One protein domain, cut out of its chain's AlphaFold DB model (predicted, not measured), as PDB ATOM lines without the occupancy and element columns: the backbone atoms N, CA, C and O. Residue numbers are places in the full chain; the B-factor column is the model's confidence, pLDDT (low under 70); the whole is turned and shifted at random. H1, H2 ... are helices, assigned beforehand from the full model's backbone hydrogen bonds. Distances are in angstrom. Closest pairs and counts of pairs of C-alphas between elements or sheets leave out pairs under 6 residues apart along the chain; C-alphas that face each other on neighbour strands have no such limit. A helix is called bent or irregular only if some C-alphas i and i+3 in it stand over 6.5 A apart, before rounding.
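What this domain is: This is residues 88 to 242 of the 243 residues of the protein "Genome" of Helicobacter felis (strain ATCC 49179 / NCTC 12436 / CS1) (UniProt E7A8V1). The last helix, H9, forms the core of an elongated, all-helical body, and the long helix H3 crosses it while running along one side. H2 crosses the first end of H9, H4 and H5 pack on it from other sides, and H6 meets its last end about at right angles. H7 covers H4 at the H6 end of the long axis, while H1, H2 and H8 lie toward the opposite end, where H1 and H8 have looser contacts and H1 lies farthest out. The printed part has 155 residues with nine named helices, H1 to H9 in chain order, and no named strand; the class is all helix. It is compact, with a radius of gyration of the C-alphas of 16.6 A, and its spans are 50 by 33 by 22 A, only just elongated.

How they stand to each other: The longest helix is H3, residues 136 to 160, with a kink of 26 degrees near residue 154. With its residues 146 to 153 alone it touches residues 234 to 238 of H9, residues 229 to 241; the closest C-alphas, of Asn 150 and Tyr 238, are 6.5 A apart, at a steep tilt of 69 degrees, only just short of perpendicular. H9 is the hub, touching five helices. H2, residues 112 to 127, touches H9 at a steep tilt of 61 degrees, with the C-alphas of Asn 117 and Gly 230 closest at 4.0 A. H2 also touches H3, with residues 115 to 119 alone, about perpendicular at 76 degrees; the closest C-alphas, of Cys 119 and Cys 142, are 5.6 A apart. H4, residues 164 to 174, touches H9 at a steep tilt of 49 degrees, opposite ways, with the C-alphas of Ala 174 and Arg 232 closest at 4.6 A. H5, residues 178 to 186, touches residues 236 to 240 of H9 at a shallow tilt of 29 degrees, the same way, with the C-alphas of Leu 184 and Ile 240 closest at 4.6 A. H6, residues 188 to 196, and H9 touch only at their ends, where the C-alphas of Phe 189 and Phe 239 are closest at 6.8 A. H7, residues 200 to 209, touches H4 at a shallow tilt of 27 degrees, the same way, with the C-alphas of Thr 165 and Gln 202 closest at 5.8 A. H1, residues 88 to 101, and H8, residues 217 to 224, are near each other, and each is close to but not clearly touching H2. Among the pairs that are apart are H1 and H9, and H3 and H5. Every O i to N i+4 pair is within hydrogen-bond range in H1, H2, H4, H5, H7, H8 and H9, against 19 of 21 in H3 and 3 of 5 in H6.

Where its parts are: H1 begins at C-alpha 88, (24.729, 0.923, 115.407), and is 19.5 A long; H2 is 22.5 A long. H3 runs 35.7 A from C-alpha 136 at (16.122, 20.084, 102.047) to C-alpha 160 at (-5.524, -4.009, 87.087). H3 and H6 are only just irregular: C-alphas 156 and 159 are 6.9 A apart, and C-alphas 192 and 195 are 6.7 A apart. H4, H5, H6, H7 and H8 have 11, 9, 9, 10 and 8 residues. H9 is 18.3 A long and ends at C-alpha 241, (-1.188, 4.943, 100.494).

The domain as a whole: The two C-alphas farthest apart, those of Lys 103 and Lys 198, are 50.5 A apart. The printed part has no cut, and no link is long; those from H1 to H2, H2 to H3 and H7 to H8 are short, and the others are tight. The mean pLDDT of the printed part is 74.7; it is under 70 at residues 88 to 116, 125 to 134, 138, 212 to 224 and 227.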
ATOM      1  N   SER A  88      23.310   0.929 115.777       55.00
ATOM      2  CA  SER A  88      24.729   0.923 115.407       55.00
ATOM      3  C   SER A  88      24.994   0.236 114.065       55.00
ATOM      4  O   SER A  88      25.810   0.729 113.293       55.00
ATOM      5  N   ASP A  89      24.290  -0.858 113.759       55.94
ATOM      6  CA  ASP A  89      24.433  -1.574 112.488       55.94
ATOM      7  C   ASP A  89      23.877  -0.738 111.329       55.94
ATOM      8  O   ASP A  89      24.495  -0.655 110.270       55.94
ATOM      9  N   LEU A  90      22.755  -0.048 111.555       57.03
ATOM     10  CA  LEU A  90      22.168   0.869 110.576       57.03
ATOM     11  C   LEU A  90      23.065   2.078 110.324       57.03
ATOM     12  O   LEU A  90      23.291   2.450 109.178       57.03
ATOM     13  N   LEU A  91      23.611   2.679 111.382       56.28
ATOM     14  CA  LEU A  91      24.523   3.814 111.265       56.28
ATOM     15  C   LEU A  91      25.835   3.419 110.580       56.28
ATOM     16  O   LEU A  91      26.336   4.188 109.760       56.28
ATOM     17  N   ALA A  92      26.368   2.227 110.863       58.94
ATOM     18  CA  ALA A  92      27.536   1.697 110.165       58.94
ATOM     19  C   ALA A  92      27.248   1.503 108.670       58.94
ATOM     20  O   ALA A  92      28.052   1.909 107.831       58.94
ATOM     21  N   GLU A  93      26.078   0.969 108.321       59.88
ATOM     22  CA  GLU A  93      25.694   0.763 106.925       59.88
ATOM     23  C   GLU A  93      25.423   2.078 106.184       59.88
ATOM     24  O   GLU A  93      25.826   2.231 105.031       59.88
ATOM     25  N   VAL A  94      24.829   3.065 106.858       60.25
ATOM     26  CA  VAL A  94      24.696   4.440 106.354       60.25
ATOM     27  C   VAL A  94      26.074   5.038 106.085       60.25
ATOM     28  O   VAL A  94      26.293   5.634 105.033       60.25
ATOM     29  N   GLN A  95      27.018   4.894 107.016       61.22
ATOM     30  CA  GLN A  95      28.371   5.425 106.851       61.22
ATOM     31  C   GLN A  95      29.122   4.719 105.719       61.22
ATOM     32  O   GLN A  95      29.791   5.385 104.930       61.22
ATOM     33  N   ASN A  96      28.989   3.400 105.600       59.59
ATOM     34  CA  ASN A  96      29.577   2.623 104.511       59.59
ATOM     35  C   ASN A  96      28.965   3.005 103.161       59.59
ATOM     36  O   ASN A  96      29.702   3.226 102.201       59.59
ATOM     37  N   SER A  97      27.642   3.174 103.110       57.19
ATOM     38  CA  SER A  97      26.925   3.628 101.916       57.19
ATOM     39  C   SER A  97      27.375   5.029 101.506       57.19
ATOM     40  O   SER A  97      27.763   5.220 100.357       57.19
ATOM     41  N   LYS A  98      27.471   5.978 102.448       58.72
ATOM     42  CA  LYS A  98      27.975   7.339 102.185       58.72
ATOM     43  C   LYS A  98      29.434   7.353 101.725       58.72
ATOM     44  O   LYS A  98      29.784   8.095 100.812       58.72
ATOM     45  N   LYS A  99      30.293   6.509 102.309       59.44
ATOM     46  CA  LYS A  99      31.696   6.351 101.882       59.44
ATOM     47  C   LYS A  99      31.814   5.745 100.480       59.44
ATOM     48  O   LYS A  99      32.728   6.103  99.742       59.44
ATOM     49  N   GLN A 100      30.914   4.836 100.106       56.16
ATOM     50  CA  GLN A 100      30.842   4.279  98.753       56.16
ATOM     51  C   GLN A 100      30.230   5.269  97.753       56.16
ATOM     52  O   GLN A 100      30.657   5.315  96.604       56.16
ATOM     53  N   GLU A 101      29.270   6.092  98.175       52.25
ATOM     54  CA  GLU A 101      28.674   7.160  97.366       52.25
ATOM     55  C   GLU A 101      29.640   8.315  97.111       52.25
ATOM     56  O   GLU A 101      29.662   8.835  96.003       52.25
ATOM     57  N   ALA A 102      30.517   8.638  98.065       55.22
ATOM     58  CA  ALA A 102      31.605   9.600  97.867       55.22
ATOM     59  C   ALA A 102      32.618   9.170  96.784       55.22
ATOM     60  O   ALA A 102      33.394   9.993  96.309       55.22
ATOM     61  N   LYS A 103      32.613   7.889  96.382       55.28
ATOM     62  CA  LYS A 103      33.420   7.352  95.273       55.28
ATOM     63  C   LYS A 103      32.660   7.288  93.941       55.28
ATOM     64  O   LYS A 103      33.245   6.889  92.937       55.28
ATOM     65  N   LYS A 104      31.366   7.628  93.916       49.84
ATOM     66  CA  LYS A 104      30.545   7.619  92.696       49.84
ATOM     67  C   LYS A 104      30.668   8.957  91.957       49.84
ATOM     68  O   LYS A 104      30.905   9.982  92.594       49.84
ATOM     69  N   PRO A 105      30.507   8.968  90.620       50.66
ATOM     70  CA  PRO A 105      30.548  10.202  89.844       50.66
ATOM     71  C   PRO A 105      29.499  11.216  90.340       50.66
ATOM     72  O   PRO A 105      28.479  10.813  90.920       50.66
ATOM     73  N   PRO A 106      29.735  12.524  90.112       53.91
ATOM     74  CA  PRO A 106      28.852  13.590  90.574       53.91
ATOM     75  C   PRO A 106      27.401  13.366  90.126       53.91
ATOM     76  O   PRO A 106      27.133  12.773  89.078       53.91
ATOM     77  N   LEU A 107      26.458  13.861  90.936       52.03
ATOM     78  CA  LEU A 107      25.004  13.703  90.764       52.03
ATOM     79  C   LEU A 107      24.479  14.061  89.359       52.03
ATOM     80  O   LEU A 107      23.410  13.583  88.987       52.03
ATOM     81  N   SER A 108      25.219  14.853  88.576       49.12
ATOM     82  CA  SER A 108      24.872  15.260  87.209       49.12
ATOM     83  C   SER A 108      24.883  14.127  86.171       49.12
ATOM     84  O   SER A 108      24.394  14.328  85.067       49.12
ATOM     85  N   ARG A 109      25.391  12.926  86.498       52.84
ATOM     86  CA  ARG A 109      25.420  11.761  85.581       52.84
ATOM     87  C   ARG A 109      24.717  10.508  86.117       52.84
ATOM     88  O   ARG A 109      24.939   9.410  85.612       52.84
ATOM     89  N   GLN A 110      23.911  10.633  87.169       59.72
ATOM     90  CA  GLN A 110      23.234   9.480  87.769       59.72
ATOM     91  C   GLN A 110      21.909   9.189  87.055       59.72
ATOM     92  O   GLN A 110      21.100  10.090  86.845       59.72
ATOM     93  N   SER A 111      21.674   7.923  86.699       64.19
ATOM     94  CA  SER A 111      20.414   7.494  86.083       64.19
ATOM     95  C   SER A 111      19.227   7.680  87.036       64.19
ATOM     96  O   SER A 111      19.386   7.646  88.259       64.19
ATOM     97  N   PHE A 112      18.016   7.820  86.484       61.25
ATOM     98  CA  PHE A 112      16.772   7.934  87.259       61.25
ATOM     99  C   PHE A 112      16.657   6.852  88.347       61.25
ATOM    100  O   PHE A 112      16.409   7.166  89.511       61.25
ATOM    101  N   HIS A 113      16.926   5.589  87.997       63.69
ATOM    102  CA  HIS A 113      16.880   4.459  88.931       63.69
ATOM    103  C   HIS A 113      17.923   4.568  90.047       63.69
ATOM    104  O   HIS A 113      17.633   4.229  91.193       63.69
ATOM    105  N   ALA A 114      19.121   5.084  89.753       66.62
ATOM    106  CA  ALA A 114      20.147   5.295  90.770       66.62
ATOM    107  C   ALA A 114      19.712   6.355  91.793       66.62
ATOM    108  O   ALA A 114      19.834   6.129  92.997       66.62
ATOM    109  N   VAL A 115      19.137   7.471  91.332       66.94
ATOM    110  CA  VAL A 115      18.634   8.527  92.226       66.94
ATOM    111  C   VAL A 115      17.428   8.034  93.032       66.94
ATOM    112  O   VAL A 115      17.367   8.266  94.238       66.94
ATOM    113  N   LEU A 116      16.511   7.289  92.404       65.12
ATOM    114  CA  LEU A 116      15.355   6.686  93.075       65.12
ATOM    115  C   LEU A 116      15.784   5.699  94.172       65.12
ATOM    116  O   LEU A 116      15.236   5.719  95.273       65.12
ATOM    117  N   ASN A 117      16.794   4.869  93.900       75.81
ATOM    118  CA  ASN A 117      17.360   3.953  94.887       75.81
ATOM    119  C   ASN A 117      17.989   4.692  96.067       75.81
ATOM    120  O   ASN A 117      17.772   4.286  97.204       75.81
ATOM    121  N   ASN A 118      18.743   5.765  95.820       74.25
ATOM    122  CA  ASN A 118      19.355   6.545  96.898       74.25
ATOM    123  C   ASN A 118      18.272   7.184  97.785       74.25
ATOM    124  O   ASN A 118      18.303   7.024  99.002       74.25
ATOM    125  N   CYS A 119      17.249   7.794  97.176       76.56
ATOM    126  CA  CYS A 119      16.100   8.342  97.902       76.56
ATOM    127  C   CYS A 119      15.368   7.279  98.742       76.56
ATOM    128  O   CYS A 119      14.960   7.548  99.872       76.56
ATOM    129  N   ALA A 120      15.222   6.061  98.214       77.25
ATOM    130  CA  ALA A 120      14.587   4.967  98.937       77.25
ATOM    131  C   ALA A 120      15.451   4.409 100.071       77.25
ATOM    132  O   ALA A 120      14.909   4.052 101.112       77.25
ATOM    133  N   LYS A 121      16.778   4.357  99.910       73.50
ATOM    134  CA  LYS A 121      17.694   3.988 101.001       73.50
ATOM    135  C   LYS A 121      17.588   4.972 102.151       73.50
ATOM    136  O   LYS A 121      17.434   4.549 103.290       73.50
ATOM    137  N   ASP A 122      17.617   6.265 101.848       72.44
ATOM    138  CA  ASP A 122      17.478   7.317 102.850       72.44
ATOM    139  C   ASP A 122      16.135   7.218 103.595       72.44
ATOM    140  O   ASP A 122      16.091   7.322 104.824       72.44
ATOM    141  N   ALA A 123      15.041   6.971 102.867       73.06
ATOM    142  CA  ALA A 123      13.720   6.758 103.454       73.06
ATOM    143  C   ALA A 123      13.681   5.502 104.341       73.06
ATOM    144  O   ALA A 123      13.274   5.587 105.498       73.06
ATOM    145  N   LEU A 124      14.186   4.374 103.839       72.06
ATOM    146  CA  LEU A 124      14.237   3.106 104.561       72.06
ATOM    147  C   LEU A 124      15.088   3.214 105.834       72.06
ATOM    148  O   LEU A 124      14.679   2.755 106.895       72.06
ATOM    149  N   PHE A 125      16.256   3.855 105.775       67.94
ATOM    150  CA  PHE A 125      17.083   4.071 106.963       67.94
ATOM    151  C   PHE A 125      16.384   4.956 108.002       67.94
ATOM    152  O   PHE A 125      16.511   4.702 109.200       67.94
ATOM    153  N   ASN A 126      15.630   5.968 107.567       66.06
ATOM    154  CA  ASN A 126      14.832   6.795 108.468       66.06
ATOM    155  C   ASN A 126      13.683   6.022 109.122       66.06
ATOM    156  O   ASN A 126      13.496   6.156 110.329       66.06
ATOM    157  N   GLU A 127      12.969   5.183 108.370       66.62
ATOM    158  CA  GLU A 127      11.944   4.280 108.916       66.62
ATOM    159  C   GLU A 127      12.530   3.291 109.929       66.62
ATOM    160  O   GLU A 127      11.902   2.983 110.939       66.62
ATOM    161  N   LEU A 128      13.769   2.846 109.705       64.94
ATOM    162  CA  LEU A 128      14.510   1.988 110.630       64.94
ATOM    163  C   LEU A 128      15.135   2.762 111.812       64.94
ATOM    164  O   LEU A 128      15.845   2.172 112.625       64.94
ATOM    165  N   GLY A 129      14.882   4.070 111.942       56.59
ATOM    166  CA  GLY A 129      15.291   4.874 113.099       56.59
ATOM    167  C   GLY A 129      16.715   5.438 113.037       56.59
ATOM    168  O   GLY A 129      17.250   5.873 114.061       56.59
ATOM    169  N   ALA A 130      17.355   5.469 111.861       58.19
ATOM    170  CA  ALA A 130      18.696   6.045 111.708       58.19
ATOM    171  C   ALA A 130      18.723   7.572 111.923       58.19
ATOM    172  O   ALA A 130      19.758   8.107 112.324       58.19
ATOM    173  N   GLY A 131      17.599   8.267 111.697       56.88
ATOM    174  CA  GLY A 131      17.475   9.712 111.920       56.88
ATOM    175  C   GLY A 131      18.407  10.534 111.026       56.88
ATOM    176  O   GLY A 131      19.102  11.433 111.501       56.88
ATOM    177  N   LEU A 132      18.466  10.199 109.738       58.44
ATOM    178  CA  LEU A 132      19.289  10.887 108.752       58.44
ATOM    179  C   LEU A 132      18.812  12.328 108.564       58.44
ATOM    180  O   LEU A 132      17.689  12.588 108.134       58.44
ATOM    181  N   SER A 133      19.715  13.274 108.818       59.09
ATOM    182  CA  SER A 133      19.564  14.646 108.346       59.09
ATOM    183  C   SER A 133      19.849  14.667 106.842       59.09
ATOM    184  O   SER A 133      20.989  14.457 106.420       59.09
ATOM    185  N   ILE A 134      18.793  14.837 106.050       62.84
ATOM    186  CA  ILE A 134      18.842  14.937 104.587       62.84
ATOM    187  C   ILE A 134      18.715  16.413 104.218       62.84
ATOM    188  O   ILE A 134      17.866  17.116 104.775       62.84
ATOM    189  N   ASP A 135      19.534  16.867 103.271       71.31
ATOM    190  CA  ASP A 135      19.459  18.216 102.711       71.31
ATOM    191  C   ASP A 135      18.029  18.513 102.197       71.31
ATOM    192  O   ASP A 135      17.468  17.705 101.444       71.31
ATOM    193  N   PRO A 136      17.413  19.649 102.576       71.31
ATOM    194  CA  PRO A 136      16.122  20.084 102.047       71.31
ATOM    195  C   PRO A 136      15.993  20.014 100.517       71.31
ATOM    196  O   PRO A 136      14.935  19.608 100.025       71.31
ATOM    197  N   GLN A 137      17.044  20.347  99.758       71.00
ATOM    198  CA  GLN A 137      17.009  20.285  98.289       71.00
ATOM    199  C   GLN A 137      16.924  18.838  97.785       71.00
ATOM    200  O   GLN A 137      16.109  18.513  96.915       71.00
ATOM    201  N   GLN A 138      17.706  17.941  98.386       69.12
ATOM    202  CA  GLN A 138      17.669  16.511  98.082       69.12
ATOM    203  C   GLN A 138      16.314  15.902  98.467       69.12
ATOM    204  O   GLN A 138      15.735  15.139  97.695       69.12
ATOM    205  N   LYS A 139      15.749  16.311  99.610       72.50
ATOM    206  CA  LYS A 139      14.413  15.895 100.056       72.50
ATOM    207  C   LYS A 139      13.319  16.332  99.078       72.50
ATOM    208  O   LYS A 139      12.446  15.529  98.747       72.50
ATOM    209  N   ALA A 140      13.371  17.573  98.590       73.50
ATOM    210  CA  ALA A 140      12.435  18.072  97.584       73.50
ATOM    211  C   ALA A 140      12.549  17.281  96.270       73.50
ATOM    212  O   ALA A 140      11.538  16.826  95.738       73.50
ATOM    213  N   LYS A 141      13.777  17.021  95.800       74.50
ATOM    214  CA  LYS A 141      14.032  16.213  94.597       74.50
ATOM    215  C   LYS A 141      13.493  14.785  94.732       74.50
ATOM    216  O   LYS A 141      12.797  14.312  93.835       74.50
ATOM    217  N   CYS A 142      13.747  14.123  95.862       79.06
ATOM    218  CA  CYS A 142      13.213  12.787  96.141       79.06
ATOM    219  C   CYS A 142      11.678  12.771  96.154       79.06
ATOM    220  O   CYS A 142      11.074  11.856  95.598       79.06
ATOM    221  N   LYS A 143      11.038  13.808  96.714       81.88
ATOM    222  CA  LYS A 143       9.573  13.938  96.710       81.88
ATOM    223  C   LYS A 143       9.014  14.077  95.291       81.88
ATOM    224  O   LYS A 143       8.026  13.422  94.965       81.88
ATOM    225  N   THR A 144       9.650  14.880  94.437       77.62
ATOM    226  CA  THR A 144       9.248  15.033  93.029       77.62
ATOM    227  C   THR A 144       9.399  13.723  92.255       77.62
ATOM    228  O   THR A 144       8.485  13.329  91.531       77.62
ATOM    229  N   LEU A 145      10.511  13.005  92.445       76.38
ATOM    230  CA  LEU A 145      10.743  11.701  91.813       76.38
ATOM    231  C   LEU A 145       9.729  10.650  92.273       76.38
ATOM    232  O   LEU A 145       9.188   9.917  91.447       76.38
ATOM    233  N   GLN A 146       9.428  10.612  93.571       80.69
ATOM    234  CA  GLN A 146       8.401   9.733  94.124       80.69
ATOM    235  C   GLN A 146       7.020  10.051  93.541       80.69
ATOM    236  O   GLN A 146       6.299   9.136  93.150       80.69
ATOM    237  N   ALA A 147       6.652  11.332  93.440       79.12
ATOM    238  CA  ALA A 147       5.386  11.741  92.837       79.12
ATOM    239  C   ALA A 147       5.297  11.318  91.361       79.12
ATOM    240  O   ALA A 147       4.281  10.767  90.936       79.12
ATOM    241  N   HIS A 148       6.378  11.502  90.598       75.94
ATOM    242  CA  HIS A 148       6.459  11.045  89.212       75.94
ATOM    243  C   HIS A 148       6.302   9.521  89.104       75.94
ATOM    244  O   HIS A 148       5.485   9.035  88.323       75.94
ATOM    245  N   TYR A 149       7.024   8.761  89.930       75.38
ATOM    246  CA  TYR A 149       6.929   7.302  89.942       75.38
ATOM    247  C   TYR A 149       5.523   6.818  90.328       75.38
ATOM    248  O   TYR A 149       4.968   5.948  89.659       75.38
ATOM    249  N   ASN A 150       4.890   7.441  91.326       80.69
ATOM    250  CA  ASN A 150       3.515   7.129  91.723       80.69
ATOM    251  C   ASN A 150       2.502   7.408  90.603       80.69
ATOM    252  O   ASN A 150       1.546   6.650  90.446       80.69
ATOM    253  N   ASN A 151       2.711   8.446  89.788       78.44
ATOM    254  CA  ASN A 151       1.874   8.696  88.611       78.44
ATOM    255  C   ASN A 151       2.003   7.576  87.570       78.44
ATOM    256  O   ASN A 151       1.000   7.167  86.982       78.44
ATOM    257  N   THR A 152       3.208   7.040  87.373       76.50
ATOM    258  CA  THR A 152       3.427   5.866  86.515       76.50
ATOM    259  C   THR A 152       2.736   4.626  87.083       76.50
ATOM    260  O   THR A 152       2.030   3.936  86.347       76.50
ATOM    261  N   LEU A 153       2.858   4.376  88.392       78.19
ATOM    262  CA  LEU A 153       2.169   3.265  89.057       78.19
ATOM    263  C   LEU A 153       0.643   3.391  88.955       78.19
ATOM    264  O   LEU A 153      -0.026   2.404  88.671       78.19
ATOM    265  N   ASN A 154       0.090   4.601  89.088       80.00
ATOM    266  CA  ASN A 154      -1.340   4.850  88.891       80.00
ATOM    267  C   ASN A 154      -1.811   4.441  87.493       80.00
ATOM    268  O   ASN A 154      -2.813   3.740  87.366       80.00
ATOM    269  N   LYS A 155      -1.079   4.835  86.444       73.31
ATOM    270  CA  LYS A 155      -1.403   4.444  85.062       73.31
ATOM    271  C   LYS A 155      -1.307   2.930  84.866       73.31
ATOM    272  O   LYS A 155      -2.158   2.353  84.197       73.31
ATOM    273  N   HIS A 156      -0.304   2.295  85.472       80.44
ATOM    274  CA  HIS A 156      -0.087   0.854  85.377       80.44
ATOM    275  C   HIS A 156      -1.173   0.038  86.098       80.44
ATOM    276  O   HIS A 156      -1.676  -0.943  85.552       80.44
ATOM    277  N   TYR A 157      -1.568   0.448  87.307       80.25
ATOM    278  CA  TYR A 157      -2.518  -0.297  88.137       80.25
ATOM    279  C   TYR A 157      -3.989   0.050  87.888       80.25
ATOM    280  O   TYR A 157      -4.856  -0.750  88.244       80.25
ATOM    281  N   ALA A 158      -4.295   1.177  87.236       79.69
ATOM    282  CA  ALA A 158      -5.658   1.540  86.840       79.69
ATOM    283  C   ALA A 158      -6.425   0.408  86.113       79.69
ATOM    284  O   ALA A 158      -7.533   0.086  86.545       79.69
ATOM    285  N   PRO A 159      -5.871  -0.266  85.084       79.31
ATOM    286  CA  PRO A 159      -6.558  -1.388  84.435       79.31
ATOM    287  C   PRO A 159      -6.577  -2.676  85.277       79.31
ATOM    288  O   PRO A 159      -7.377  -3.574  85.019       79.31
ATOM    289  N   LEU A 160      -5.719  -2.791  86.296       80.12
ATOM    290  CA  LEU A 160      -5.524  -4.009  87.087       80.12
ATOM    291  C   LEU A 160      -6.353  -4.052  88.378       80.12
ATOM    292  O   LEU A 160      -6.240  -5.019  89.128       80.12
ATOM    293  N   GLN A 161      -7.228  -3.073  88.632       78.62
ATOM    294  CA  GLN A 161      -7.989  -2.957  89.891       78.62
ATOM    295  C   GLN A 161      -8.824  -4.198  90.259       78.62
ATOM    296  O   GLN A 161      -9.095  -4.435  91.435       78.62
ATOM    297  N   LYS A 162      -9.223  -5.008  89.271       82.12
ATOM    298  CA  LYS A 162      -9.976  -6.262  89.476       82.12
ATOM    299  C   LYS A 162      -9.104  -7.522  89.377       82.12
ATOM    300  O   LYS A 162      -9.589  -8.631  89.587       82.12
ATOM    301  N   SER A 163      -7.814  -7.371  89.078       84.94
ATOM    302  CA  SER A 163      -6.848  -8.463  88.920       84.94
ATOM    303  C   SER A 163      -6.201  -8.817  90.263       84.94
ATOM    304  O   SER A 163      -5.007  -8.631  90.490       84.94
ATOM    305  N   TYR A 164      -7.016  -9.318  91.195       85.19
ATOM    306  CA  TYR A 164      -6.634  -9.483  92.604       85.19
ATOM    307  C   TYR A 164      -5.411 -10.382  92.830       85.19
ATOM    308  O   TYR A 164      -4.620 -10.131  93.734       85.19
ATOM    309  N   THR A 165      -5.234 -11.422  92.010       81.75
ATOM    310  CA  THR A 165      -4.060 -12.305  92.100       81.75
ATOM    311  C   THR A 165      -2.779 -11.563  91.728       81.75
ATOM    312  O   THR A 165      -1.807 -11.644  92.471       81.75
ATOM    313  N   THR A 166      -2.802 -10.804  90.632       81.25
ATOM    314  CA  THR A 166      -1.667 -10.002  90.150       81.25
ATOM    315  C   THR A 166      -1.282  -8.942  91.173       81.25
ATOM    316  O   THR A 166      -0.123  -8.840  91.561       81.25
ATOM    317  N   LEU A 167      -2.276  -8.223  91.707       83.75
ATOM    318  CA  LEU A 167      -2.054  -7.227  92.754       83.75
ATOM    319  C   LEU A 167      -1.411  -7.852  94.004       83.75
ATOM    320  O   LEU A 167      -0.471  -7.290  94.562       83.75
ATOM    321  N   LEU A 168      -1.881  -9.025  94.446       84.19
ATOM    322  CA  LEU A 168      -1.294  -9.731  95.592       84.19
ATOM    323  C   LEU A 168       0.143 -10.195  95.329       84.19
ATOM    324  O   LEU A 168       0.970 -10.128  96.236       84.19
ATOM    325  N   GLN A 169       0.445 -10.672  94.119       85.56
ATOM    326  CA  GLN A 169       1.807 -11.058  93.735       85.56
ATOM    327  C   GLN A 169       2.753  -9.858  93.797       85.56
ATOM    328  O   GLN A 169       3.822  -9.954  94.401       85.56
ATOM    329  N   ASP A 170       2.320  -8.718  93.263       82.12
ATOM    330  CA  ASP A 170       3.094  -7.479  93.283       82.12
ATOM    331  C   ASP A 170       3.315  -6.955  94.703       82.12
ATOM    332  O   ASP A 170       4.430  -6.567  95.050       82.12
ATOM    333  N   MET A 171       2.292  -7.011  95.560       85.44
ATOM    334  CA  MET A 171       2.417  -6.651  96.976       85.44
ATOM    335  C   MET A 171       3.445  -7.525  97.702       85.44
ATOM    336  O   MET A 171       4.296  -7.000  98.419       85.44
ATOM    337  N   VAL A 172       3.409  -8.848  97.491       84.62
ATOM    338  CA  VAL A 172       4.407  -9.779  98.054       84.62
ATOM    339  C   VAL A 172       5.809  -9.450  97.535       84.62
ATOM    340  O   VAL A 172       6.775  -9.475  98.295       84.62
ATOM    341  N   GLY A 173       5.917  -9.134  96.243       80.38
ATOM    342  CA  GLY A 173       7.173  -8.821  95.568       80.38
ATOM    343  C   GLY A 173       7.742  -7.434  95.873       80.38
ATOM    344  O   GLY A 173       8.909  -7.202  95.545       80.38
ATOM    345  N   ALA A 174       6.966  -6.536  96.490       82.19
ATOM    346  CA  ALA A 174       7.360  -5.172  96.843       82.19
ATOM    347  C   ALA A 174       7.586  -4.991  98.358       82.19
ATOM    348  O   ALA A 174       8.619  -4.453  98.760       82.19
ATOM    349  N   CYS A 175       6.679  -5.490  99.206       84.50
ATOM    350  CA  CYS A 175       6.688  -5.257 100.654       84.50
ATOM    351  C   CYS A 175       7.485  -6.327 101.424       84.50
ATOM    352  O   CYS A 175       7.001  -7.429 101.716       84.50
ATOM    353  N   HIS A 176       8.728  -6.001 101.781       76.69
ATOM    354  CA  HIS A 176       9.659  -6.961 102.389       76.69
ATOM    355  C   HIS A 176       9.756  -6.836 103.893       76.69
ATOM    356  O   HIS A 176       9.877  -7.858 104.570       76.69
ATOM    357  N   THR A 177       9.734  -5.611 104.413       74.94
ATOM    358  CA  THR A 177       9.900  -5.408 105.844       74.94
ATOM    359  C   THR A 177       8.616  -5.760 106.584       74.94
ATOM    360  O   THR A 177       7.511  -5.731 106.038       74.94
ATOM    361  N   HIS A 178       8.761  -6.124 107.856       76.62
ATOM    362  CA  HIS A 178       7.609  -6.353 108.719       76.62
ATOM    363  C   HIS A 178       6.739  -5.090 108.825       76.62
ATOM    364  O   HIS A 178       5.517  -5.184 108.760       76.62
ATOM    365  N   ALA A 179       7.366  -3.912 108.938       76.62
ATOM    366  CA  ALA A 179       6.668  -2.632 109.002       76.62
ATOM    367  C   ALA A 179       5.829  -2.381 107.739       76.62
ATOM    368  O   ALA A 179       4.628  -2.147 107.851       76.62
ATOM    369  N   ASP A 180       6.430  -2.552 106.560       83.12
ATOM    370  CA  ASP A 180       5.757  -2.406 105.264       83.12
ATOM    371  C   ASP A 180       4.548  -3.329 105.129       83.12
ATOM    372  O   ASP A 180       3.458  -2.910 104.745       83.12
ATOM    373  N   ARG A 181       4.729  -4.612 105.466       86.00
ATOM    374  CA  ARG A 181       3.652  -5.605 105.392       86.00
ATOM    375  C   ARG A 181       2.520  -5.252 106.336       86.00
ATOM    376  O   ARG A 181       1.360  -5.368 105.950       86.00
ATOM    377  N   MET A 182       2.834  -4.801 107.548       84.62
ATOM    378  CA  MET A 182       1.795  -4.422 108.491       84.62
ATOM    379  C   MET A 182       1.048  -3.162 108.066       84.62
ATOM    380  O   MET A 182      -0.183  -3.159 108.110       84.62
ATOM    381  N   ALA A 183       1.763  -2.142 107.592       86.88
ATOM    382  CA  ALA A 183       1.163  -0.933 107.040       86.88
ATOM    383  C   ALA A 183       0.261  -1.262 105.839       86.88
ATOM    384  O   ALA A 183      -0.882  -0.809 105.772       86.88
ATOM    385  N   LEU A 184       0.722  -2.142 104.942       90.06
ATOM    386  CA  LEU A 184      -0.061  -2.608 103.803       90.06
ATOM    387  C   LEU A 184      -1.336  -3.316 104.265       90.06
ATOM    388  O   LEU A 184      -2.418  -2.974 103.800       90.06
ATOM    389  N   LEU A 185      -1.234  -4.275 105.187       90.44
ATOM    390  CA  LEU A 185      -2.390  -5.032 105.680       90.44
ATOM    391  C   LEU A 185      -3.426  -4.143 106.395       90.44
ATOM    392  O   LEU A 185      -4.604  -4.499 106.444       90.44
ATOM    393  N   GLN A 186      -3.007  -2.995 106.935       89.94
ATOM    394  CA  GLN A 186      -3.880  -2.017 107.593       89.94
ATOM    395  C   GLN A 186      -4.447  -0.949 106.640       89.94
ATOM    396  O   GLN A 186      -5.415  -0.269 107.008       89.94
ATOM    397  N   SER A 187      -3.889  -0.826 105.430       91.50
ATOM    398  CA  SER A 187      -4.273   0.175 104.429       91.50
ATOM    399  C   SER A 187      -5.738   0.064 103.988       91.50
ATOM    400  O   SER A 187      -6.354  -1.010 104.013       91.50
ATOM    401  N   ALA A 188      -6.306   1.193 103.550       89.69
ATOM    402  CA  ALA A 188      -7.655   1.246 102.986       89.69
ATOM    403  C   ALA A 188      -7.773   0.362 101.738       89.69
ATOM    404  O   ALA A 188      -8.710  -0.431 101.610       89.69
ATOM    405  N   PHE A 189      -6.767   0.426 100.869       90.50
ATOM    406  CA  PHE A 189      -6.658  -0.416  99.691       90.50
ATOM    407  C   PHE A 189      -6.741  -1.914 100.023       90.50
ATOM    408  O   PHE A 189      -7.591  -2.626  99.478       90.50
ATOM    409  N   PHE A 190      -5.932  -2.404 100.969       91.38
ATOM    410  CA  PHE A 190      -5.935  -3.826 101.319       91.38
ATOM    411  C   PHE A 190      -7.247  -4.269 101.983       91.38
ATOM    412  O   PHE A 190      -7.737  -5.369 101.712       91.38
ATOM    413  N   LYS A 191      -7.877  -3.407 102.792       91.50
ATOM    414  CA  LYS A 191      -9.211  -3.674 103.362       91.50
ATOM    415  C   LYS A 191     -10.274  -3.887 102.283       91.50
ATOM    416  O   LYS A 191     -11.143  -4.738 102.464       91.50
ATOM    417  N   ARG A 192     -10.187  -3.175 101.153       89.94
ATOM    418  CA  ARG A 192     -11.076  -3.372  99.992       89.94
ATOM    419  C   ARG A 192     -10.719  -4.621  99.189       89.94
ATOM    420  O   ARG A 192     -11.614  -5.287  98.686       89.94
ATOM    421  N   LEU A 193      -9.436  -4.972  99.106       89.75
ATOM    422  CA  LEU A 193      -8.962  -6.178  98.422       89.75
ATOM    423  C   LEU A 193      -9.331  -7.474  99.165       89.75
ATOM    424  O   LEU A 193      -9.724  -8.459  98.540       89.75
ATOM    425  N   SER A 194      -9.193  -7.481 100.493       90.38
ATOM    426  CA  SER A 194      -9.278  -8.676 101.344       90.38
ATOM    427  C   SER A 194     -10.541  -9.533 101.131       90.38
ATOM    428  O   SER A 194     -10.403 -10.754 101.019       90.38
ATOM    429  N   PRO A 195     -11.761  -8.968 101.008       92.25
ATOM    430  CA  PRO A 195     -12.983  -9.743 100.754       92.25
ATOM    431  C   PRO A 195     -12.985 -10.527  99.430       92.25
ATOM    432  O   PRO A 195     -13.735 -11.492  99.272       92.25
ATOM    433  N   HIS A 196     -12.149 -10.133  98.467       91.00
ATOM    434  CA  HIS A 196     -12.068 -10.764  97.149       91.00
ATOM    435  C   HIS A 196     -11.033 -11.899  97.075       91.00
ATOM    436  O   HIS A 196     -10.953 -12.595  96.060       91.00
ATOM    437  N   ILE A 197     -10.280 -12.140  98.154       89.75
ATOM    438  CA  ILE A 197      -9.271 -13.201  98.259       89.75
ATOM    439  C   ILE A 197      -9.971 -14.543  98.497       89.75
ATOM    440  O   ILE A 197     -10.212 -14.960  99.632       89.75
ATOM    441  N   LYS A 198     -10.300 -15.248  97.415       91.44
ATOM    442  CA  LYS A 198     -11.076 -16.497  97.476       91.44
ATOM    443  C   LYS A 198     -10.265 -17.723  97.085       91.44
ATOM    444  O   LYS A 198     -10.469 -18.779  97.689       91.44
ATOM    445  N   SER A 199      -9.351 -17.603  96.121       92.06
ATOM    446  CA  SER A 199      -8.651 -18.761  95.551       92.06
ATOM    447  C   SER A 199      -7.542 -19.293  96.466       92.06
ATOM    448  O   SER A 199      -6.973 -18.564  97.280       92.06
ATOM    449  N   ARG A 200      -7.192 -20.579  96.312       91.25
ATOM    450  CA  ARG A 200      -6.091 -21.207  97.067       91.25
ATOM    451  C   ARG A 200      -4.765 -20.467  96.860       91.25
ATOM    452  O   ARG A 200      -4.045 -20.231  97.824       91.25
ATOM    453  N   GLN A 201      -4.484 -20.059  95.623       90.31
ATOM    454  CA  GLN A 201      -3.291 -19.288  95.272       90.31
ATOM    455  C   GLN A 201      -3.271 -17.922  95.972       90.31
ATOM    456  O   GLN A 201      -2.269 -17.555  96.578       90.31
ATOM    457  N   GLN A 202      -4.391 -17.192  95.961       89.19
ATOM    458  CA  GLN A 202      -4.501 -15.891  96.628       89.19
ATOM    459  C   GLN A 202      -4.328 -16.015  98.146       89.19
ATOM    460  O   GLN A 202      -3.650 -15.195  98.758       89.19
ATOM    461  N   ARG A 203      -4.881 -17.069  98.761       90.12
ATOM    462  CA  ARG A 203      -4.688 -17.345 100.194       90.12
ATOM    463  C   ARG A 203      -3.233 -17.677 100.531       90.12
ATOM    464  O   ARG A 203      -2.760 -17.260 101.584       90.12
ATOM    465  N   ALA A 204      -2.518 -18.382  99.653       89.19
ATOM    466  CA  ALA A 204      -1.091 -18.646  99.833       89.19
ATOM    467  C   ALA A 204      -0.263 -17.349  99.778       89.19
ATOM    468  O   ALA A 204       0.570 -17.114 100.650       89.19
ATOM    469  N   LEU A 205      -0.553 -16.462  98.819       86.44
ATOM    470  CA  LEU A 205       0.075 -15.136  98.730       86.44
ATOM    471  C   LEU A 205      -0.253 -14.266  99.951       86.44
ATOM    472  O   LEU A 205       0.629 -13.629 100.520       86.44
ATOM    473  N   LEU A 206      -1.504 -14.301 100.415       88.94
ATOM    474  CA  LEU A 206      -1.907 -13.626 101.644       88.94
ATOM    475  C   LEU A 206      -1.149 -14.160 102.862       88.94
ATOM    476  O   LEU A 206      -0.730 -13.387 103.719       88.94
ATOM    477  N   SER A 207      -0.964 -15.477 102.951       87.75
ATOM    478  CA  SER A 207      -0.168 -16.081 104.016       87.75
ATOM    479  C   SER A 207       1.279 -15.592 103.973       87.75
ATOM    480  O   SER A 207       1.829 -15.306 105.033       87.75
ATOM    481  N   ALA A 208       1.862 -15.419 102.780       84.88
ATOM    482  CA  ALA A 208       3.193 -14.839 102.616       84.88
ATOM    483  C   ALA A 208       3.260 -13.376 103.096       84.88
ATOM    484  O   ALA A 208       4.197 -13.020 103.806       84.88
ATOM    485  N   LEU A 209       2.248 -12.552 102.790       83.94
ATOM    486  CA  LEU A 209       2.155 -11.171 103.297       83.94
ATOM    487  C   LEU A 209       2.000 -11.107 104.817       83.94
ATOM    488  O   LEU A 209       2.611 -10.264 105.464       83.94
ATOM    489  N   LYS A 210       1.214 -12.019 105.395       84.56
ATOM    490  CA  LYS A 210       0.999 -12.129 106.846       84.56
ATOM    491  C   LYS A 210       2.168 -12.779 107.590       84.56
ATOM    492  O   LYS A 210       2.060 -13.027 108.788       84.56
ATOM    493  N   GLN A 211       3.270 -13.111 106.913       76.00
ATOM    494  CA  GLN A 211       4.441 -13.619 107.614       76.00
ATOM    495  C   GLN A 211       5.036 -12.519 108.490       76.00
ATOM    496  O   GLN A 211       5.640 -11.567 107.994       76.00
ATOM    497  N   ASN A 212       4.955 -12.741 109.800       63.78
ATOM    498  CA  ASN A 212       5.499 -11.845 110.818       63.78
ATOM    499  C   ASN A 212       7.013 -12.000 111.019       63.78
ATOM    500  O   ASN A 212       7.575 -11.394 111.925       63.78
ATOM    501  N   LYS A 213       7.690 -12.828 110.210       66.00
ATOM    502  CA  LYS A 213       9.141 -12.992 110.323       66.00
ATOM    503  C   LYS A 213       9.825 -11.709 109.845       66.00
ATOM    504  O   LYS A 213       9.674 -11.358 108.671       66.00
ATOM    505  N   PRO A 214      10.583 -11.025 110.711       62.81
ATOM    506  CA  PRO A 214      11.332  -9.848 110.311       62.81
ATOM    507  C   PRO A 214      12.504 -10.242 109.414       62.81
ATOM    508  O   PRO A 214      12.905 -11.410 109.346       62.81
ATOM    509  N   LEU A 215      13.058  -9.255 108.710       64.50
ATOM    510  CA  LEU A 215      14.277  -9.474 107.945       64.50
ATOM    511  C   LEU A 215      15.421  -9.825 108.896       64.50
ATOM    512  O   LEU A 215      15.658  -9.128 109.880       64.50
ATOM    513  N   SER A 216      16.159 -10.884 108.569       66.31
ATOM    514  CA  SER A 216      17.469 -11.098 109.172       66.31
ATOM    515  C   SER A 216      18.431 -10.006 108.712       66.31
ATOM    516  O   SER A 216      18.267  -9.432 107.631       66.31
ATOM    517  N   ARG A 217      19.472  -9.753 109.506       60.66
ATOM    518  CA  ARG A 217      20.534  -8.794 109.179       60.66
ATOM    519  C   ARG A 217      21.112  -9.016 107.775       60.66
ATOM    520  O   ARG A 217      21.221  -8.074 107.000       60.66
ATOM    521  N   GLU A 218      21.408 -10.262 107.417       65.00
ATOM    522  CA  GLU A 218      21.914 -10.626 106.084       65.00
ATOM    523  C   GLU A 218      20.932 -10.262 104.965       65.00
ATOM    524  O   GLU A 218      21.323  -9.702 103.943       65.00
ATOM    525  N   LYS A 219      19.635 -10.524 105.174       68.12
ATOM    526  CA  LYS A 219      18.594 -10.169 104.205       68.12
ATOM    527  C   LYS A 219      18.429  -8.660 104.079       68.12
ATOM    528  O   LYS A 219      18.116  -8.192 102.989       68.12
ATOM    529  N   LEU A 220      18.632  -7.908 105.163       67.88
ATOM    530  CA  LEU A 220      18.591  -6.449 105.130       67.88
ATOM    531  C   LEU A 220      19.763  -5.889 104.324       67.88
ATOM    532  O   LEU A 220      19.536  -5.077 103.433       67.88
ATOM    533  N   HIS A 221      20.988  -6.363 104.566       66.62
ATOM    534  CA  HIS A 221      22.144  -5.973 103.751       66.62
ATOM    535  C   HIS A 221      21.937  -6.324 102.275       66.62
ATOM    536  O   HIS A 221      22.149  -5.479 101.408       66.62
ATOM    537  N   ALA A 222      21.444  -7.530 101.978       69.19
ATOM    538  CA  ALA A 222      21.134  -7.925 100.607       69.19
ATOM    539  C   ALA A 222      20.079  -7.005  99.968       69.19
ATOM    540  O   ALA A 222      20.215  -6.623  98.810       69.19
ATOM    541  N   LEU A 223      19.051  -6.609 100.723       69.81
ATOM    542  CA  LEU A 223      18.017  -5.680 100.266       69.81
ATOM    543  C   LEU A 223      18.590  -4.282  99.985       69.81
ATOM    544  O   LEU A 223      18.277  -3.698  98.952       69.81
ATOM    545  N   LEU A 224      19.493  -3.784 100.832       68.38
ATOM    546  CA  LEU A 224      20.179  -2.500 100.640       68.38
ATOM    547  C   LEU A 224      21.116  -2.482  99.422       68.38
ATOM    548  O   LEU A 224      21.417  -1.413  98.882       68.38
ATOM    549  N   GLN A 225      21.559  -3.650  98.962       70.19
ATOM    550  CA  GLN A 225      22.401  -3.800  97.774       70.19
ATOM    551  C   GLN A 225      21.602  -4.010  96.480       70.19
ATOM    552  O   GLN A 225      22.189  -3.991  95.399       70.19
ATOM    553  N   GLN A 226      20.276  -4.175  96.551       70.19
ATOM    554  CA  GLN A 226      19.471  -4.431  95.358       70.19
ATOM    555  C   GLN A 226      19.440  -3.225  94.405       70.19
ATOM    556  O   GLN A 226      19.152  -2.102  94.832       70.19
ATOM    557  N   PRO A 227      19.646  -3.450  93.094       68.38
ATOM    558  CA  PRO A 227      19.637  -2.387  92.091       68.38
ATOM    559  C   PRO A 227      18.234  -1.837  91.801       68.38
ATOM    560  O   PRO A 227      18.113  -0.820  91.130       68.38
ATOM    561  N   ASN A 228      17.176  -2.480  92.293       73.00
ATOM    562  CA  ASN A 228      15.785  -2.050  92.142       73.00
ATOM    563  C   ASN A 228      15.113  -1.748  93.491       73.00
ATOM    564  O   ASN A 228      13.885  -1.711  93.575       73.00
ATOM    565  N   LEU A 229      15.898  -1.545  94.556       76.19
ATOM    566  CA  LEU A 229      15.378  -1.282  95.897       76.19
ATOM    567  C   LEU A 229      14.357  -0.137  95.909       76.19
ATOM    568  O   LEU A 229      13.304  -0.267  96.525       76.19
ATOM    569  N   GLY A 230      14.643   0.957  95.205       72.94
ATOM    570  CA  GLY A 230      13.778   2.127  95.154       72.94
ATOM    571  C   GLY A 230      12.444   1.848  94.495       72.94
ATOM    572  O   GLY A 230      11.406   2.196  95.045       72.94
ATOM    573  N   GLU A 231      12.441   1.123  93.384       73.38
ATOM    574  CA  GLU A 231      11.192   0.698  92.756       73.38
ATOM    575  C   GLU A 231      10.363  -0.206  93.662       73.38
ATOM    576  O   GLU A 231       9.143  -0.073  93.712       73.38
ATOM    577  N   ARG A 232      10.999  -1.141  94.375       80.25
ATOM    578  CA  ARG A 232      10.291  -2.054  95.284       80.25
ATOM    579  C   ARG A 232       9.722  -1.300  96.480       80.25
ATOM    580  O   ARG A 232       8.545  -1.468  96.795       80.25
ATOM    581  N   PHE A 233      10.532  -0.435  97.087       83.50
ATOM    582  CA  PHE A 233      10.144   0.402  98.216       83.50
ATOM    583  C   PHE A 233       8.968   1.311  97.850       83.50
ATOM    584  O   PHE A 233       7.906   1.224  98.461       83.50
ATOM    585  N   TYR A 234       9.098   2.113  96.789       81.44
ATOM    586  CA  TYR A 234       8.039   3.046  96.399       81.44
ATOM    587  C   TYR A 234       6.777   2.350  95.889       81.44
ATOM    588  O   TYR A 234       5.681   2.861  96.098       81.44
ATOM    589  N   ARG A 235       6.892   1.160  95.292       82.19
ATOM    590  CA  ARG A 235       5.730   0.345  94.912       82.19
ATOM    591  C   ARG A 235       4.993  -0.214  96.124       82.19
ATOM    592  O   ARG A 235       3.768  -0.240  96.120       82.19
ATOM    593  N   CYS A 236       5.704  -0.598  97.185       88.06
ATOM    594  CA  CYS A 236       5.051  -0.952  98.442       88.06
ATOM    595  C   CYS A 236       4.349   0.266  99.065       88.06
ATOM    596  O   CYS A 236       3.162   0.201  99.384       88.06
ATOM    597  N   GLN A 237       5.048   1.403  99.141       87.25
ATOM    598  CA  GLN A 237       4.497   2.665  99.645       87.25
ATOM    599  C   GLN A 237       3.267   3.121  98.851       87.25
ATOM    600  O   GLN A 237       2.314   3.628  99.440       87.25
ATOM    601  N   TYR A 238       3.248   2.894  97.537       87.12
ATOM    602  CA  TYR A 238       2.081   3.134  96.698       87.12
ATOM    603  C   TYR A 238       0.863   2.345  97.180       87.12
ATOM    604  O   TYR A 238      -0.177   2.943  97.419       87.12
ATOM    605  N   PHE A 239       0.982   1.030  97.386       88.12
ATOM    606  CA  PHE A 239      -0.145   0.216  97.854       88.12
ATOM    607  C   PHE A 239      -0.592   0.559  99.280       88.12
ATOM    608  O   PHE A 239      -1.778   0.458  99.581       88.12
ATOM    609  N   ILE A 240       0.335   0.980 100.147       88.94
ATOM    610  CA  ILE A 240       0.023   1.432 101.514       88.94
ATOM    611  C   ILE A 240      -0.843   2.700 101.491       88.94
ATOM    612  O   ILE A 240      -1.782   2.817 102.280       88.94
ATOM    613  N   HIS A 241      -0.536   3.632 100.587       88.88
ATOM    614  CA  HIS A 241      -1.188   4.943 100.494       88.88
ATOM    615  C   HIS A 241      -2.263   5.028  99.407       88.88
ATOM    616  O   HIS A 241      -2.892   6.076  99.250       88.88
ATOM    617  N   ALA A 242      -2.464   3.957  98.641       84.88
ATOM    618  CA  ALA A 242      -3.520   3.896  97.654       84.88
ATOM    619  C   ALA A 242      -4.877   4.054  98.364       84.88
ATOM    620  O   ALA A 242      -5.071   3.483  99.449       84.88
TER     621      ALA A 242